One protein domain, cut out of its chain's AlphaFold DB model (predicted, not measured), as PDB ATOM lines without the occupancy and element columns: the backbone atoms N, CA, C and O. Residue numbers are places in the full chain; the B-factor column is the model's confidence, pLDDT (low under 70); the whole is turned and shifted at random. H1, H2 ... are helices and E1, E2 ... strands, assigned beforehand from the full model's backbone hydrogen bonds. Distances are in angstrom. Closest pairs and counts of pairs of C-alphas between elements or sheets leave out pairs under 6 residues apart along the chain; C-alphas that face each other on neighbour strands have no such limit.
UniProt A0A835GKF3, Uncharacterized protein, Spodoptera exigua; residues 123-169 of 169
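AT A GLANCE: This is residues 123 to 169 of the 169 residues of an uncharacterized protein of Spodoptera exigua (UniProt A0A835GKF3). What shape do these atoms make? They make a long, thin rod: two short helices, H1 and H2, form a small head at one end, and a two-stranded hairpin, E1 and E2, reaches to the other, with the unnamed residues 143 to 150 between them. The hairpin's loop, residues 156 to 161, sticks out free. What is it made of? The 47 printed residues run H1, H2, E1, E2, with the sheet E1 - E2 antiparallel; the class is mixed, helices and strands, though named elements hold just 23 residues. How spread out is it? It is extended, with a radius of gyration of the C-alphas of 17.2 A and spans of 54 by 15 by 14 A.

IN THESE COORDINATES: Where are the helices? H1 is residues 129 to 134, 8.5 A long, beginning at C-alpha 129 (-9.560, 33.976, 31.851). H2 is residues 136 to 142, 10.2 A long. Where are the strands? E1 is residues 151 to 155, 13.1 A long, and E2 is residues 162 to 166, 13.4 A long, ending at C-alpha 166 (11.752, 14.110, 43.989).

HOW THE PARTS SIT: How do the helices stand? H1 and H2 are close but not clearly touching, about perpendicular at 83 degrees; their closest C-alphas, of Phe 132 and Tyr 139, are 6.5 A apart. In both, every O i to N i+4 pair is within hydrogen-bond range. How do the strands pair? E1 and E2 form an antiparallel hairpin at 146 degrees, with N 152 and O 165 within hydrogen-bond range at 2.9 A. What stays apart? H1 is apart from E1 and E2, and H2 from E2.

THE WHOLE: How large is it? The two C-alphas farthest apart, of Ala 130 and Leu 158, are 54.3 A from each other. Are there cuts or long links? The printed part has no cut, and no link is long. Where is confidence low? Residues 144 to 148 and residue 169, the chain's last, have pLDDT under 70.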
ATOM      1  N   VAL A 123      -8.571  18.745  30.760       75.00
ATOM      2  CA  VAL A 123      -7.839  19.629  29.849       75.00
ATOM      3  C   VAL A 123      -8.156  21.068  30.238       75.00
ATOM      4  O   VAL A 123      -9.299  21.507  30.138       75.00
ATOM      5  N   LEU A 124      -7.139  21.791  30.705       80.31
ATOM      6  CA  LEU A 124      -7.244  23.196  31.085       80.31
ATOM      7  C   LEU A 124      -6.714  24.063  29.931       80.31
ATOM      8  O   LEU A 124      -5.495  24.129  29.747       80.31
ATOM      9  N   PRO A 125      -7.587  24.680  29.113       81.25
ATOM     10  CA  PRO A 125      -7.152  25.451  27.957       81.25
ATOM     11  C   PRO A 125      -6.381  26.715  28.376       81.25
ATOM     12  O   PRO A 125      -6.813  27.430  29.285       81.25
ATOM     13  N   PRO A 126      -5.261  27.039  27.706       78.62
ATOM     14  CA  PRO A 126      -4.579  28.310  27.912       78.62
ATOM     15  C   PRO A 126      -5.433  29.472  27.377       78.62
ATOM     16  O   PRO A 126      -6.278  29.290  26.503       78.62
ATOM     17  N   ASN A 127      -5.190  30.684  27.882       81.19
ATOM     18  CA  ASN A 127      -5.804  31.934  27.403       81.19
ATOM     19  C   ASN A 127      -7.334  32.037  27.552       81.19
ATOM     20  O   ASN A 127      -7.976  32.793  26.826       81.19
ATOM     21  N   ASN A 128      -7.929  31.330  28.517       85.75
ATOM     22  CA  ASN A 128      -9.335  31.512  28.879       85.75
ATOM     23  C   ASN A 128      -9.463  32.049  30.320       85.75
ATOM     24  O   ASN A 128      -9.503  31.258  31.268       85.75
ATOM     25  N   PRO A 129      -9.528  33.382  30.515       86.00
ATOM     26  CA  PRO A 129      -9.560  33.976  31.851       86.00
ATOM     27  C   PRO A 129     -10.828  33.597  32.626       86.00
ATOM     28  O   PRO A 129     -10.759  33.371  33.830       86.00
ATOM     29  N   ALA A 130     -11.970  33.448  31.948       89.12
ATOM     30  CA  ALA A 130     -13.219  33.047  32.590       89.12
ATOM     31  C   ALA A 130     -13.105  31.650  33.225       89.12
ATOM     32  O   ALA A 130     -13.457  31.458  34.390       89.12
ATOM     33  N   LEU A 131     -12.536  30.684  32.495       86.19
ATOM     34  CA  LEU A 131     -12.279  29.344  33.030       86.19
ATOM     35  C   LEU A 131     -11.198  29.338  34.111       86.19
ATOM     36  O   LEU A 131     -11.311  28.567  35.067       86.19
ATOM     37  N   PHE A 132     -10.175  30.184  33.975       85.31
ATOM     38  CA  PHE A 132      -9.126  30.338  34.977       85.31
ATOM     39  C   PHE A 132      -9.689  30.823  36.316       85.31
ATOM     40  O   PHE A 132      -9.417  30.206  37.344       85.31
ATOM     41  N   PHE A 133     -10.515  31.874  36.320       85.31
ATOM     42  CA  PHE A 133     -11.107  32.389  37.557       85.31
ATOM     43  C   PHE A 133     -12.085  31.391  38.188       85.31
ATOM     44  O   PHE A 133     -12.053  31.207  39.403       85.31
ATOM     45  N   ALA A 134     -12.875  30.677  37.382       88.31
ATOM     46  CA  ALA A 134     -13.798  29.654  37.879       88.31
ATOM     47  C   ALA A 134     -13.090  28.408  38.453       88.31
ATOM     48  O   ALA A 134     -13.629  27.749  39.338       88.31
ATOM     49  N   ASN A 135     -11.885  28.073  37.974       86.25
ATOM     50  CA  ASN A 135     -11.166  26.844  38.342       86.25
ATOM     51  C   ASN A 135      -9.732  27.117  38.809       86.25
ATOM     52  O   ASN A 135      -8.826  26.311  38.571       86.25
ATOM     53  N   ARG A 136      -9.509  28.240  39.496       84.44
ATOM     54  CA  ARG A 136      -8.168  28.731  39.852       84.44
ATOM     55  C   ARG A 136      -7.292  27.664  40.518       84.44
ATOM     56  O   ARG A 136      -6.137  27.486  40.142       84.44
ATOM     57  N   SER A 137      -7.850  26.887  41.448       84.94
ATOM     58  CA  SER A 137      -7.115  25.816  42.142       84.94
ATOM     59  C   SER A 137      -6.705  24.648  41.236       84.94
ATOM     60  O   SER A 137      -5.731  23.961  41.537       84.94
ATOM     61  N   GLN A 138      -7.432  24.384  40.149       84.25
ATOM     62  CA  GLN A 138      -7.069  23.349  39.180       84.25
ATOM     63  C   GLN A 138      -5.958  23.848  38.260       84.25
ATOM     64  O   GLN A 138      -4.994  23.123  38.040       84.25
ATOM     65  N   TYR A 139      -6.030  25.100  37.800       83.12
ATOM     66  CA  TYR A 139      -4.967  25.717  36.999       83.12
ATOM     67  C   TYR A 139      -3.633  25.800  37.753       83.12
ATOM     68  O   TYR A 139      -2.589  25.583  37.148       83.12
ATOM     69  N   HIS A 140      -3.653  26.019  39.070       80.25
ATOM     70  CA  HIS A 140      -2.437  25.977  39.893       80.25
ATOM     71  C   HIS A 140      -1.945  24.561  40.235       80.25
ATOM     72  O   HIS A 140      -0.819  24.424  40.690       80.25
ATOM     73  N   ARG A 141      -2.751  23.508  40.042       79.94
ATOM     74  CA  ARG A 141      -2.336  22.112  40.289       79.94
ATOM     75  C   ARG A 141      -1.909  21.384  39.019       79.94
ATOM     76  O   ARG A 141      -0.945  20.633  39.031       79.94
ATOM     77  N   LEU A 142      -2.655  21.589  37.938       75.56
ATOM     78  CA  LEU A 142      -2.560  20.829  36.689       75.56
ATOM     79  C   LEU A 142      -2.147  21.695  35.494       75.56
ATOM     80  O   LEU A 142      -1.809  21.158  34.440       75.56
ATOM     81  N   GLY A 143      -2.214  23.022  35.626       71.69
ATOM     82  CA  GLY A 143      -1.852  23.943  34.556       71.69
ATOM     83  C   GLY A 143      -0.337  24.056  34.345       71.69
ATOM     84  O   GLY A 143       0.447  23.424  35.053       71.69
ATOM     85  N   PRO A 144       0.095  24.902  33.393       67.31
ATOM     86  CA  PRO A 144       1.512  25.110  33.072       67.31
ATOM     87  C   PRO A 144       2.356  25.579  34.264       67.31
ATOM     88  O   PRO A 144       3.559  25.356  34.291       67.31
ATOM     89  N   TYR A 145       1.710  26.214  35.244       63.72
ATOM     90  CA  TYR A 145       2.324  26.743  36.461       63.72
ATOM     91  C   TYR A 145       2.114  25.837  37.682       63.72
ATOM     92  O   TYR A 145       2.383  26.258  38.804       63.72
ATOM     93  N   GLY A 146       1.582  24.626  37.491       67.56
ATOM     94  CA  GLY A 146       1.529  23.638  38.560       67.56
ATOM     95  C   GLY A 146       2.934  23.191  38.938       67.56
ATOM     96  O   GLY A 146       3.777  22.987  38.065       67.56
ATOM     97  N   THR A 147       3.190  23.030  40.235       64.69
ATOM     98  CA  THR A 147       4.441  22.463  40.743       64.69
ATOM     99  C   THR A 147       4.572  21.018  40.266       64.69
ATOM    100  O   THR A 147       4.088  20.080  40.894       64.69
ATOM    101  N   ARG A 148       5.209  20.821  39.109       67.94
ATOM    102  CA  ARG A 148       5.589  19.494  38.627       67.94
ATOM    103  C   ARG A 148       6.823  19.058  39.396       67.94
ATOM    104  O   ARG A 148       7.939  19.376  39.002       67.94
ATOM    105  N   THR A 149       6.620  18.322  40.485       71.69
ATOM    106  CA  THR A 149       7.707  17.566  41.107       71.69
ATOM    107  C   THR A 149       8.164  16.517  40.104       71.69
ATOM    108  O   THR A 149       7.451  15.550  39.827       71.69
ATOM    109  N   GLN A 150       9.322  16.746  39.492       78.06
ATOM    110  CA  GLN A 150       9.968  15.718  38.690       78.06
ATOM    111  C   GLN A 150      10.436  14.622  39.644       78.06
ATOM    112  O   GLN A 150      10.849  14.911  40.762       78.06
ATOM    113  N   TYR A 151      10.330  13.363  39.235       83.56
ATOM    114  CA  TYR A 151      10.790  12.237  40.037       83.56
ATOM    115  C   TYR A 151      11.929  11.547  39.303       83.56
ATOM    116  O   TYR A 151      11.798  11.223  38.122       83.56
ATOM    117  N   VAL A 152      13.037  11.317  40.002       87.44
ATOM    118  CA  VAL A 152      14.196  10.589  39.480       87.44
ATOM    119  C   VAL A 152      14.387   9.296  40.257       87.44
ATOM    120  O   VAL A 152      14.068   9.192  41.442       87.44
ATOM    121  N   LYS A 153      14.881   8.277  39.557       90.44
ATOM    122  CA  LYS A 153      15.230   6.995  40.160       90.44
ATOM    123  C   LYS A 153      16.670   7.083  40.647       90.44
ATOM    124  O   LYS A 153      17.578   7.175  39.827       90.44
ATOM    125  N   ASP A 154      16.855   7.045  41.958       89.94
ATOM    126  CA  ASP A 154      18.172   7.004  42.583       89.94
ATOM    127  C   ASP A 154      18.484   5.582  43.066       89.94
ATOM    128  O   ASP A 154      17.588   4.742  43.216       89.94
ATOM    129  N   SER A 155      19.767   5.276  43.249       93.44
ATOM    130  CA  SER A 155      20.212   3.953  43.677       93.44
ATOM    131  C   SER A 155      21.425   3.994  44.600       93.44
ATOM    132  O   SER A 155      22.373   4.756  44.409       93.44
ATOM    133  N   CYS A 156      21.424   3.113  45.601       91.69
ATOM    134  CA  CYS A 156      22.538   2.954  46.522       91.69
ATOM    135  C   CYS A 156      23.698   2.268  45.802       91.69
ATOM    136  O   CYS A 156      23.573   1.134  45.341       91.69
ATOM    137  N   ARG A 157      24.865   2.917  45.783       90.62
ATOM    138  CA  ARG A 157      26.070   2.392  45.120       90.62
ATOM    139  C   ARG A 157      26.635   1.121  45.764       90.62
ATOM    140  O   ARG A 157      27.377   0.404  45.108       90.62
ATOM    141  N   LEU A 158      26.310   0.852  47.030       88.50
ATOM    142  CA  LEU A 158      26.862  -0.282  47.783       88.50
ATOM    143  C   LEU A 158      26.002  -1.547  47.681       88.50
ATOM    144  O   LEU A 158      26.545  -2.642  47.610       88.50
ATOM    145  N   CYS A 159      24.673  -1.409  47.680       92.00
ATOM    146  CA  CYS A 159      23.753  -2.552  47.685       92.00
ATOM    147  C   CYS A 159      22.816  -2.617  46.469       92.00
ATOM    148  O   CYS A 159      22.029  -3.553  46.364       92.00
ATOM    149  N   GLY A 160      22.862  -1.635  45.563       90.31
ATOM    150  CA  GLY A 160      22.052  -1.608  44.340       90.31
ATOM    151  C   GLY A 160      20.556  -1.360  44.559       90.31
ATOM    152  O   GLY A 160      19.785  -1.397  43.602       90.31
ATOM    153  N   PHE A 161      20.122  -1.103  45.796       92.75
ATOM    154  CA  PHE A 161      18.731  -0.764  46.089       92.75
ATOM    155  C   PHE A 161      18.342   0.532  45.370       92.75
ATOM    156  O   PHE A 161      19.088   1.505  45.448       92.75
ATOM    157  N   SER A 162      17.195   0.550  44.684       91.88
ATOM    158  CA  SER A 162      16.719   1.718  43.937       91.88
ATOM    159  C   SER A 162      15.421   2.268  44.507       91.88
ATOM    160  O   SER A 162      14.493   1.498  44.753       91.88
ATOM    161  N   TRP A 163      15.326   3.586  44.630       91.75
ATOM    162  CA  TRP A 163      14.140   4.289  45.111       91.75
ATOM    163  C   TRP A 163      13.828   5.492  44.220       91.75
ATOM    164  O   TRP A 163      14.644   5.923  43.409       91.75
ATOM    165  N   VAL A 164      12.605   6.003  44.329       91.75
ATOM    166  CA  VAL A 164      12.160   7.185  43.589       91.75
ATOM    167  C   VAL A 164      12.236   8.382  44.530       91.75
ATOM    168  O   VAL A 164      11.612   8.361  45.590       91.75
ATOM    169  N   VAL A 165      12.999   9.408  44.157       89.12
ATOM    170  CA  VAL A 165      13.085  10.687  44.881       89.12
ATOM    171  C   VAL A 165      12.519  11.810  44.030       89.12
ATOM    172  O   VAL A 165      12.544  11.742  42.801       89.12
ATOM    173  N   ALA A 166      12.007  12.855  44.680       85.56
ATOM    174  CA  ALA A 166      11.752  14.110  43.989       85.56
ATOM    175  C   ALA A 166      13.096  14.671  43.497       85.56
ATOM    176  O   ALA A 166      14.057  14.733  44.263       85.56
ATOM    177  N   ALA A 167      13.166  15.034  42.221       77.69
ATOM    178  CA  ALA A 167      14.301  15.733  41.655       77.69
ATOM    179  C   ALA A 167      14.393  17.103  42.330       77.69
ATOM    180  O   ALA A 167      13.429  17.871  42.330       77.69
ATOM    181  N   THR A 168      15.537  17.372  42.937       71.94
ATOM    182  CA  THR A 168      15.927  18.712  43.367       71.94
ATOM    183  C   THR A 168      16.737  19.329  42.235       71.94
ATOM    184  O   THR A 168      17.656  18.666  41.748       71.94
ATOM    185  N   ASP A 169      16.369  20.538  41.809       59.88
ATOM    186  CA  ASP A 169      17.171  21.341  40.874       59.88
ATOM    187  C   ASP A 169      18.553  21.688  41.460       59.88
ATOM    188  O   ASP A 169      18.643  21.873  42.701       59.88
TER     189      ASP A 169